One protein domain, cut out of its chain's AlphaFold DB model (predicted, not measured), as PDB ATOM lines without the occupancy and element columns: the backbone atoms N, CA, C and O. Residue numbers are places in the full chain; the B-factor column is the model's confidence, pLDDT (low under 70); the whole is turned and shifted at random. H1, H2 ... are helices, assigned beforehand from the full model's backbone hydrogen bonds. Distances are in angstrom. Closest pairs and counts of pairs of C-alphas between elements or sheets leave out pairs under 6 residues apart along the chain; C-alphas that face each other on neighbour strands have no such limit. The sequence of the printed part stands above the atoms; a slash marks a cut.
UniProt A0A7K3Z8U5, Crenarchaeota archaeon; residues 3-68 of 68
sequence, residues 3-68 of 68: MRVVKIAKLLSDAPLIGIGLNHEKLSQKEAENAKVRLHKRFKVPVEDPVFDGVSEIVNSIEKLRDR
ATOM      1  N   MET A   3     -28.956 -22.685 -32.992       92.44
ATOM      2  CA  MET A   3     -28.436 -23.305 -34.223       92.44
ATOM      3  C   MET A   3     -27.320 -22.499 -34.867       92.44
ATOM      4  O   MET A   3     -26.379 -23.074 -35.400       92.44
ATOM      5  N   ARG A   4     -27.436 -21.168 -34.849       94.06
ATOM      6  CA  ARG A   4     -26.432 -20.300 -35.462       94.06
ATOM      7  C   ARG A   4     -25.108 -20.403 -34.710       94.06
ATOM      8  O   ARG A   4     -24.073 -20.497 -35.352       94.06
ATOM      9  N   VAL A   5     -25.163 -20.441 -33.378       92.38
ATOM     10  CA  VAL A   5     -23.978 -20.581 -32.519       92.38
ATOM     11  C   VAL A   5     -23.295 -21.924 -32.769       92.38
ATOM     12  O   VAL A   5     -22.113 -21.944 -33.090       92.38
ATOM     13  N   VAL A   6     -24.053 -23.025 -32.739       92.88
ATOM     14  CA  VAL A   6     -23.518 -24.370 -33.013       92.88
ATOM     15  C   VAL A   6     -22.927 -24.464 -34.422       92.88
ATOM     16  O   VAL A   6     -21.849 -25.021 -34.600       92.88
ATOM     17  N   LYS A   7     -23.596 -23.888 -35.431       93.81
ATOM     18  CA  LYS A   7     -23.099 -23.887 -36.813       93.81
ATOM     19  C   LYS A   7     -21.782 -23.125 -36.943       93.81
ATOM     20  O   LYS A   7     -20.879 -23.620 -37.604       93.81
ATOM     21  N   ILE A   8     -21.674 -21.947 -36.328       93.56
ATOM     22  CA  ILE A   8     -20.436 -21.160 -36.341       93.56
ATOM     23  C   ILE A   8     -19.323 -21.924 -35.626       93.56
ATOM     24  O   ILE A   8     -18.253 -22.077 -36.198       93.56
ATOM     25  N   ALA A   9     -19.584 -22.457 -34.431       92.12
ATOM     26  CA  ALA A   9     -18.593 -23.221 -33.677       92.12
ATOM     27  C   ALA A   9     -18.054 -24.402 -34.495       92.12
ATOM     28  O   ALA A   9     -16.844 -24.520 -34.647       92.12
ATOM     29  N   LYS A  10     -18.941 -25.192 -35.116       93.06
ATOM     30  CA  LYS A  10     -18.549 -26.309 -35.985       93.06
ATOM     31  C   LYS A  10     -17.690 -25.861 -37.170       93.06
ATOM     32  O   LYS A  10     -16.730 -26.538 -37.502       93.06
ATOM     33  N   LEU A  11     -18.028 -24.740 -37.809       95.06
ATOM     34  CA  LEU A  11     -17.245 -24.211 -38.932       95.06
ATOM     35  C   LEU A  11     -15.853 -23.722 -38.508       95.06
ATOM     36  O   LEU A  11     -14.941 -23.753 -39.323       95.06
ATOM     37  N   LEU A  12     -15.703 -23.245 -37.270       95.75
ATOM     38  CA  LEU A  12     -14.438 -22.711 -36.761       95.75
ATOM     39  C   LEU A  12     -13.510 -23.794 -36.205       95.75
ATOM     40  O   LEU A  12     -12.300 -23.679 -36.355       95.75
ATOM     41  N   SER A  13     -14.058 -24.805 -35.530       93.75
ATOM     42  CA  SER A  13     -13.258 -25.836 -34.857       93.75
ATOM     43  C   SER A  13     -13.120 -27.133 -35.647       93.75
ATOM     44  O   SER A  13     -12.305 -27.966 -35.267       93.75
ATOM     45  N   ASP A  14     -13.964 -27.341 -36.662       90.94
ATOM     46  CA  ASP A  14     -14.202 -28.641 -37.309       90.94
ATOM     47  C   ASP A  14     -14.535 -29.780 -36.318       90.94
ATOM     48  O   ASP A  14     -14.478 -30.967 -36.632       90.94
ATOM     49  N   ALA A  15     -14.927 -29.424 -35.090       89.25
ATOM     50  CA  ALA A  15     -15.243 -30.371 -34.034       89.25
ATOM     51  C   ALA A  15     -16.762 -30.616 -33.950       89.25
ATOM     52  O   ALA A  15     -17.569 -29.699 -34.169       89.25
ATOM     53  N   PRO A  16     -17.196 -31.845 -33.609       90.19
ATOM     54  CA  PRO A  16     -18.602 -32.126 -33.360       90.19
ATOM     55  C   PRO A  16     -19.091 -31.418 -32.089       90.19
ATOM     56  O   PRO A  16     -18.331 -31.164 -31.158       90.19
ATOM     57  N   LEU A  17     -20.394 -31.134 -32.025       93.56
ATOM     58  CA  LEU A  17     -21.034 -30.758 -30.766       93.56
ATOM     59  C   LEU A  17     -21.159 -32.013 -29.895       93.56
ATOM     60  O   LEU A  17     -21.726 -33.006 -30.346       93.56
ATOM     61  N   ILE A  18     -20.658 -31.945 -28.664       94.12
ATOM     62  CA  ILE A  18     -20.559 -33.106 -27.761       94.12
ATOM     63  C   ILE A  18     -21.513 -33.022 -26.568       94.12
ATOM     64  O   ILE A  18     -21.876 -34.038 -25.991       94.12
ATOM     65  N   GLY A  19     -21.941 -31.811 -26.220       95.00
ATOM     66  CA  GLY A  19     -22.770 -31.529 -25.058       95.00
ATOM     67  C   GLY A  19     -23.149 -30.054 -25.001       95.00
ATOM     68  O   GLY A  19     -22.555 -29.223 -25.694       95.00
ATOM     69  N   ILE A  20     -24.162 -29.729 -24.203       95.62
ATOM     70  CA  ILE A  20     -24.607 -28.354 -23.965       95.62
ATOM     71  C   ILE A  20     -24.723 -28.133 -22.458       95.62
ATOM     72  O   ILE A  20     -25.542 -28.769 -21.805       95.62
ATOM     73  N   GLY A  21     -23.959 -27.178 -21.931       95.06
ATOM     74  CA  GLY A  21     -24.188 -26.644 -20.592       95.06
ATOM     75  C   GLY A  21     -25.349 -25.649 -20.604       95.06
ATOM     76  O   GLY A  21     -25.338 -24.696 -21.391       95.06
ATOM     77  N   LEU A  22     -26.355 -25.857 -19.758       94.75
ATOM     78  CA  LEU A  22     -27.459 -24.923 -19.555       94.75
ATOM     79  C   LEU A  22     -27.198 -24.079 -18.304       94.75
ATOM     80  O   LEU A  22     -26.999 -24.618 -17.226       94.75
ATOM     81  N   ASN A  23     -27.245 -22.753 -18.443       92.62
ATOM     82  CA  ASN A  23     -27.306 -21.845 -17.297       92.62
ATOM     83  C   ASN A  23     -28.783 -21.609 -16.911       92.62
ATOM     84  O   ASN A  23     -29.553 -21.109 -17.740       92.62
ATOM     85  N   HIS A  24     -29.170 -21.954 -15.676       93.44
ATOM     86  CA  HIS A  24     -30.526 -21.766 -15.151       93.44
ATOM     87  C   HIS A  24     -30.762 -20.455 -14.380       93.44
ATOM     88  O   HIS A  24     -31.890 -20.247 -13.951       93.44
ATOM     89  N   GLU A  25     -29.786 -19.556 -14.196       88.81
ATOM     90  CA  GLU A  25     -29.872 -18.385 -13.287       88.81
ATOM     91  C   GLU A  25     -31.118 -17.491 -13.472       88.81
ATOM     92  O   GLU A  25     -31.494 -16.746 -12.570       88.81
ATOM     93  N   LYS A  26     -31.767 -17.536 -14.642       92.06
ATOM     94  CA  LYS A  26     -32.995 -16.780 -14.958       92.06
ATOM     95  C   LYS A  26     -34.170 -17.662 -15.380       92.06
ATOM     96  O   LYS A  26     -35.086 -17.182 -16.042       92.06
ATOM     97  N   LEU A  27     -34.115 -18.946 -15.058       93.44
ATOM     98  CA  LEU A  27     -35.132 -19.936 -15.375       93.44
ATOM     99  C   LEU A  27     -35.643 -20.550 -14.077       93.44
ATOM    100  O   LEU A  27     -34.871 -20.929 -13.199       93.44
ATOM    101  N   SER A  28     -36.955 -20.720 -13.976       94.50
ATOM    102  CA  SER A  28     -37.501 -21.672 -13.015       94.50
ATOM    103  C   SER A  28     -37.027 -23.087 -13.356       94.50
ATOM    104  O   SER A  28     -36.709 -23.400 -14.508       94.50
ATOM    105  N   GLN A  29     -37.062 -23.986 -12.375       91.25
ATOM    106  CA  GLN A  29     -36.690 -25.389 -12.577       91.25
ATOM    107  C   GLN A  29     -37.465 -26.032 -13.740       91.25
ATOM    108  O   GLN A  29     -36.885 -26.704 -14.588       91.25
ATOM    109  N   LYS A  30     -38.769 -25.745 -13.854       94.75
ATOM    110  CA  LYS A  30     -39.613 -26.237 -14.953       94.75
ATOM    111  C   LYS A  30     -39.187 -25.684 -16.315       94.75
ATOM    112  O   LYS A  30     -39.241 -26.396 -17.318       94.75
ATOM    113  N   GLU A  31     -38.789 -24.418 -16.387       96.50
ATOM    114  CA  GLU A  31     -38.294 -23.820 -17.631       96.50
ATOM    115  C   GLU A  31     -36.930 -24.382 -18.030       96.50
ATOM    116  O   GLU A  31     -36.710 -24.624 -19.219       96.50
ATOM    117  N   ALA A  32     -36.054 -24.638 -17.055       95.56
ATOM    118  CA  ALA A  32     -34.778 -25.306 -17.275       95.56
ATOM    119  C   ALA A  32     -34.995 -26.727 -17.815       95.56
ATOM    120  O   ALA A  32     -34.453 -27.061 -18.867       95.56
ATOM    121  N   GLU A  33     -35.875 -27.515 -17.194       95.06
ATOM    122  CA  GLU A  33     -36.249 -28.863 -17.646       95.06
ATOM    123  C   GLU A  33     -36.764 -28.849 -19.096       95.06
ATOM    124  O   GLU A  33     -36.273 -29.561 -19.978       95.06
ATOM    125  N   ASN A  34     -37.705 -27.946 -19.391       96.81
ATOM    126  CA  ASN A  34     -38.249 -27.769 -20.735       96.81
ATOM    127  C   ASN A  34     -37.170 -27.352 -21.746       96.81
ATOM    128  O   ASN A  34     -37.209 -27.760 -22.913       96.81
ATOM    129  N   ALA A  35     -36.207 -26.526 -21.329       95.50
ATOM    130  CA  ALA A  35     -35.082 -26.132 -22.162       95.50
ATOM    131  C   ALA A  35     -34.143 -27.313 -22.440       95.50
ATOM    132  O   ALA A  35     -33.799 -27.508 -23.611       95.50
ATOM    133  N   LYS A  36     -33.799 -28.119 -21.426       96.12
ATOM    134  CA  LYS A  36     -32.986 -29.340 -21.565       96.12
ATOM    135  C   LYS A  36     -33.622 -30.298 -22.567       96.12
ATOM    136  O   LYS A  36     -33.000 -30.623 -23.576       96.12
ATOM    137  N   VAL A  37     -34.902 -30.638 -22.388       97.12
ATOM    138  CA  VAL A  37     -35.642 -31.541 -23.293       97.12
ATOM    139  C   VAL A  37     -35.671 -31.004 -24.725       97.12
ATOM    140  O   VAL A  37     -35.398 -31.734 -25.684       97.12
ATOM    141  N   ARG A  38     -35.970 -29.713 -24.902       96.81
ATOM    142  CA  ARG A  38     -36.022 -29.079 -26.228       96.81
ATOM    143  C   ARG A  38     -34.664 -29.103 -26.928       96.81
ATOM    144  O   ARG A  38     -34.602 -29.385 -28.126       96.81
ATOM    145  N   LEU A  39     -33.592 -28.771 -26.213       96.06
ATOM    146  CA  LEU A  39     -32.233 -28.742 -26.755       96.06
ATOM    147  C   LEU A  39     -31.734 -30.157 -27.053       96.06
ATOM    148  O   LEU A  39     -31.242 -30.391 -28.157       96.06
ATOM    149  N   HIS A  40     -31.972 -31.112 -26.157       96.62
ATOM    150  CA  HIS A  40     -31.637 -32.515 -26.363       96.62
ATOM    151  C   HIS A  40     -32.352 -33.084 -27.594       96.62
ATOM    152  O   HIS A  40     -31.718 -33.643 -28.489       96.62
ATOM    153  N   LYS A  41     -33.668 -32.857 -27.725       97.00
ATOM    154  CA  LYS A  41     -34.442 -33.313 -28.891       97.00
ATOM    155  C   LYS A  41     -33.881 -32.767 -30.204       97.00
ATOM    156  O   LYS A  41     -33.911 -33.487 -31.204       97.00
ATOM    157  N   ARG A  42     -33.395 -31.522 -30.194       95.62
ATOM    158  CA  ARG A  42     -32.890 -30.813 -31.374       95.62
ATOM    159  C   ARG A  42     -31.470 -31.214 -31.760       95.62
ATOM    160  O   ARG A  42     -31.216 -31.400 -32.944       95.62
ATOM    161  N   PHE A  43     -30.564 -31.291 -30.792       95.25
ATOM    162  CA  PHE A  43     -29.130 -31.463 -31.041       95.25
ATOM    163  C   PHE A  43     -28.634 -32.887 -30.809       95.25
ATOM    164  O   PHE A  43     -27.546 -33.209 -31.267       95.25
ATOM    165  N   LYS A  44     -29.433 -33.739 -30.154       95.62
ATOM    166  CA  LYS A  44     -29.107 -35.145 -29.872       95.62
ATOM    167  C   LYS A  44     -27.803 -35.322 -29.083       95.62
ATOM    168  O   LYS A  44     -27.103 -36.309 -29.262       95.62
ATOM    169  N   VAL A  45     -27.510 -34.370 -28.200       95.56
ATOM    170  CA  VAL A  45     -26.378 -34.399 -27.264       95.56
ATOM    171  C   VAL A  45     -26.891 -34.235 -25.829       95.56
ATOM    172  O   VAL A  45     -28.012 -33.731 -25.658       95.56
ATOM    173  N   PRO A  46     -26.124 -34.645 -24.805       96.56
ATOM    174  CA  PRO A  46     -26.447 -34.346 -23.414       96.56
ATOM    175  C   PRO A  46     -26.622 -32.843 -23.183       96.56
ATOM    176  O   PRO A  46     -25.911 -32.023 -23.772       96.56
ATOM    177  N   VAL A  47     -27.597 -32.491 -22.345       96.81
ATOM    178  CA  VAL A  47     -27.847 -31.110 -21.929       96.81
ATOM    179  C   VAL A  47     -27.950 -31.100 -20.416       96.81
ATOM    180  O   VAL A  47     -28.955 -31.551 -19.875       96.81
ATOM    181  N   GLU A  48     -26.908 -30.601 -19.764       95.88
ATOM    182  CA  GLU A  48     -26.772 -30.623 -18.310       95.88
ATOM    183  C   GLU A  48     -26.649 -29.199 -17.785       95.88
ATOM    184  O   GLU A  48     -26.072 -28.320 -18.429       95.88
ATOM    185  N   ASP A  49     -27.219 -28.966 -16.616       94.69
ATOM    186  CA  ASP A  49     -26.927 -27.805 -15.802       94.69
ATOM    187  C   ASP A  49     -25.716 -28.107 -14.911       94.69
ATOM    188  O   ASP A  49     -25.852 -28.897 -13.975       94.69
ATOM    189  N   PRO A  50     -24.548 -27.482 -15.134       92.31
ATOM    190  CA  PRO A  50     -23.344 -27.811 -14.373       92.31
ATOM    191  C   PRO A  50     -23.473 -27.589 -12.864       92.31
ATOM    192  O   PRO A  50     -22.730 -28.195 -12.098       92.31
ATOM    193  N   VAL A  51     -24.382 -26.707 -12.439       90.56
ATOM    194  CA  VAL A  51     -24.579 -26.356 -11.029       90.56
ATOM    195  C   VAL A  51     -25.518 -27.349 -10.344       90.56
ATOM    196  O   VAL A  51     -25.282 -27.701  -9.192       90.56
ATOM    197  N   PHE A  52     -26.569 -27.805 -11.034       88.12
ATOM    198  CA  PHE A  52     -27.589 -28.695 -10.457       88.12
ATOM    199  C   PHE A  52     -27.402 -30.174 -10.805       88.12
ATOM    200  O   PHE A  52     -27.563 -31.025  -9.933       88.12
ATOM    201  N   ASP A  53     -27.084 -30.483 -12.060       90.31
ATOM    202  CA  ASP A  53     -26.950 -31.860 -12.553       90.31
ATOM    203  C   ASP A  53     -25.498 -32.357 -12.472       90.31
ATOM    204  O   ASP A  53     -25.245 -33.560 -12.422       90.31
ATOM    205  N   GLY A  54     -24.539 -31.428 -12.490       92.81
ATOM    206  CA  GLY A  54     -23.138 -31.728 -12.766       92.81
ATOM    207  C   GLY A  54     -22.867 -31.812 -14.271       92.81
ATOM    208  O   GLY A  54     -23.544 -31.172 -15.074       92.81
ATOM    209  N   VAL A  55     -21.824 -32.553 -14.656       94.06
ATOM    210  CA  VAL A  55     -21.349 -32.643 -16.056       94.06
ATOM    211  C   VAL A  55     -21.027 -34.078 -16.499       94.06
ATOM    212  O   VAL A  55     -20.218 -34.293 -17.403       94.06
ATOM    213  N   SER A  56     -21.587 -35.076 -15.814       95.19
ATOM    214  CA  SER A  56     -21.193 -36.481 -15.962       95.19
ATOM    215  C   SER A  56     -21.444 -37.013 -17.374       95.19
ATOM    216  O   SER A  56     -20.560 -37.641 -17.959       95.19
ATOM    217  N   GLU A  57     -22.605 -36.732 -17.970       94.06
ATOM    218  CA  GLU A  57     -22.927 -37.229 -19.313       94.06
ATOM    219  C   GLU A  57     -22.120 -36.516 -20.402       94.06
ATOM    220  O   GLU A  57     -21.744 -37.125 -21.416       94.06
ATOM    221  N   ILE A  58     -21.808 -35.236 -20.195       94.19
ATOM    222  CA  ILE A  58     -20.904 -34.494 -21.078       94.19
ATOM    223  C   ILE A  58     -19.485 -35.078 -20.999       94.19
ATOM    224  O   ILE A  58     -18.880 -35.316 -22.047       94.19
ATOM    225  N   VAL A  59     -18.972 -35.370 -19.799       93.94
ATOM    226  CA  VAL A  59     -17.654 -36.008 -19.608       93.94
ATOM    227  C   VAL A  59     -17.616 -37.390 -20.260       93.94
ATOM    228  O   VAL A  59     -16.728 -37.648 -21.070       93.94
ATOM    229  N   ASN A  60     -18.629 -38.229 -20.033       94.00
ATOM    230  CA  ASN A  60     -18.751 -39.538 -20.683       94.00
ATOM    231  C   ASN A  60     -18.730 -39.430 -22.219       94.00
ATOM    232  O   ASN A  60     -18.199 -40.296 -22.917       94.00
ATOM    233  N   SER A  61     -19.325 -38.370 -22.774       92.50
ATOM    234  CA  SER A  61     -19.330 -38.129 -24.221       92.50
ATOM    235  C   SER A  61     -17.960 -37.698 -24.750       92.50
ATOM    236  O   SER A  61     -17.603 -38.066 -25.869       92.50
ATOM    237  N   ILE A  62     -17.179 -36.962 -23.952       90.62
ATOM    238  CA  ILE A  62     -15.788 -36.603 -24.264       90.62
ATOM    239  C   ILE A  62     -14.902 -37.851 -24.264       90.62
ATOM    240  O   ILE A  62     -14.139 -38.056 -25.205       90.62
ATOM    241  N   GLU A  63     -15.015 -38.704 -23.247       92.19
ATOM    242  CA  GLU A  63     -14.203 -39.923 -23.143       92.19
ATOM    243  C   GLU A  63     -14.434 -40.860 -24.335       92.19
ATOM    244  O   GLU A  63     -13.479 -41.285 -24.982       92.19
ATOM    245  N   LYS A  64     -15.695 -41.055 -24.744       89.25
ATOM    246  CA  LYS A  64     -16.051 -41.837 -25.946       89.25
ATOM    247  C   LYS A  64     -15.471 -41.288 -27.252       89.25
ATOM    248  O   LYS A  64     -15.405 -42.026 -28.232       89.25
ATOM    249  N   LEU A  65     -15.131 -39.999 -27.313       85.62
ATOM    250  CA  LEU A  65     -14.446 -39.416 -28.467       85.62
ATOM    251  C   LEU A  65     -12.940 -39.643 -28.419       85.62
ATOM    252  O   LEU A  65     -12.330 -39.724 -29.478       85.62
ATOM    253  N   ARG A  66     -12.352 -39.727 -27.222       78.12
ATOM    254  CA  ARG A  66     -10.923 -40.000 -27.043       78.12
ATOM    255  C   ARG A  66     -10.561 -41.436 -27.412       78.12
ATOM    256  O   ARG A  66      -9.456 -41.672 -27.880       78.12
ATOM    257  N   ASP A  67     -11.490 -42.366 -27.211       72.38
ATOM    258  CA  ASP A  67     -11.306 -43.791 -27.510       72.38
ATOM    259  C   ASP A  67     -11.637 -44.162 -28.977       72.38
ATOM    260  O   ASP A  67     -11.749 -45.344 -29.308       72.38
ATOM    261  N   ARG A  68     -11.825 -43.168 -29.856       57.22
ATOM    262  CA  ARG A  68     -11.980 -43.336 -31.313       57.22
ATOM    263  C   ARG A  68     -10.685 -43.024 -32.043       57.22
ATOM    264  O   ARG A  68     -10.436 -43.717 -33.052       57.22
TER     265      ARG A  68
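This is residues 3 to 68 of the 68 residues of a protein of Crenarchaeota archaeon (UniProt A0A7K3Z8U5). Three helices, H1, H2 and H3, stand well separated like the corners of a triangle, and parts of the two long links between them cross the middle, where residues 20 to 21 pair briefly with residues 47 to 48, parallel. H2, the longest, is at one side, H3 runs much the same way at another, and H1 is set off at the third corner, with residues 10 to 15 sticking out. The printed part has 66 residues, with three named helices in the order H1, H2, H3 and no named strand, and its class is all helix. It is only just compact, close to loose, with a radius of gyration of the C-alphas of 12.6 A, and its C-alphas span 37 by 26 by 19 A.

Begin with the longest helix, H2, residues 29 to 43: find C-alpha 29 at (-36.690, -25.389, -12.577), and from there the helix runs 20.9 A to C-alpha 43 at (-29.130, -31.463, -31.041). Go back to the first printed residue for H1, residues 3 to 13, which starts at C-alpha 3 at (-28.436, -23.305, -34.223) and measures 15.4 A from first to last C-alpha. Near the other end of the printed part is H3, residues 56 to 66, 15.5 A from first to last C-alpha and ending at C-alpha 66 at (-10.923, -40.000, -27.043).

Start again from H2, which touches no helix. H1 and H2 are apart, with no C-alpha of the one within 8 A of the other. By the same test H2 and H3 are apart, and so are H1 and H3. Look next at residues 20 to 21 and 47 to 48, two stretches too short to be named strands; they pair as strands do, parallel, and belong to the two different links. Residues 10 to 15, of which 10 to 13 belong to H1, stand free, with no C-alpha 8 or more residues away along the chain within 10 A. In H1, H2 and H3 every O i to N i+4 pair is within hydrogen-bond range.

The two C-alphas farthest apart are those of Ser 28 and Arg 68, at 38.2 A. The C-alphas of Met 3 and Arg 68, the first and last printed residues, are 26.1 A apart. The printed part runs from residue 3 to residue 68, the chain's last residue, and has no cut. Both links are long: residues 14 to 28, between H1 and H2, have C-alphas 1 to 18 A from the mean of all C-alphas, and residues 44 to 55, between H2 and H3, have theirs 4 to 14 A from it. Read the B-factor column for the model's confidence: the mean pLDDT of the printed part is 92.6, and one residue, Arg 68, is under 70.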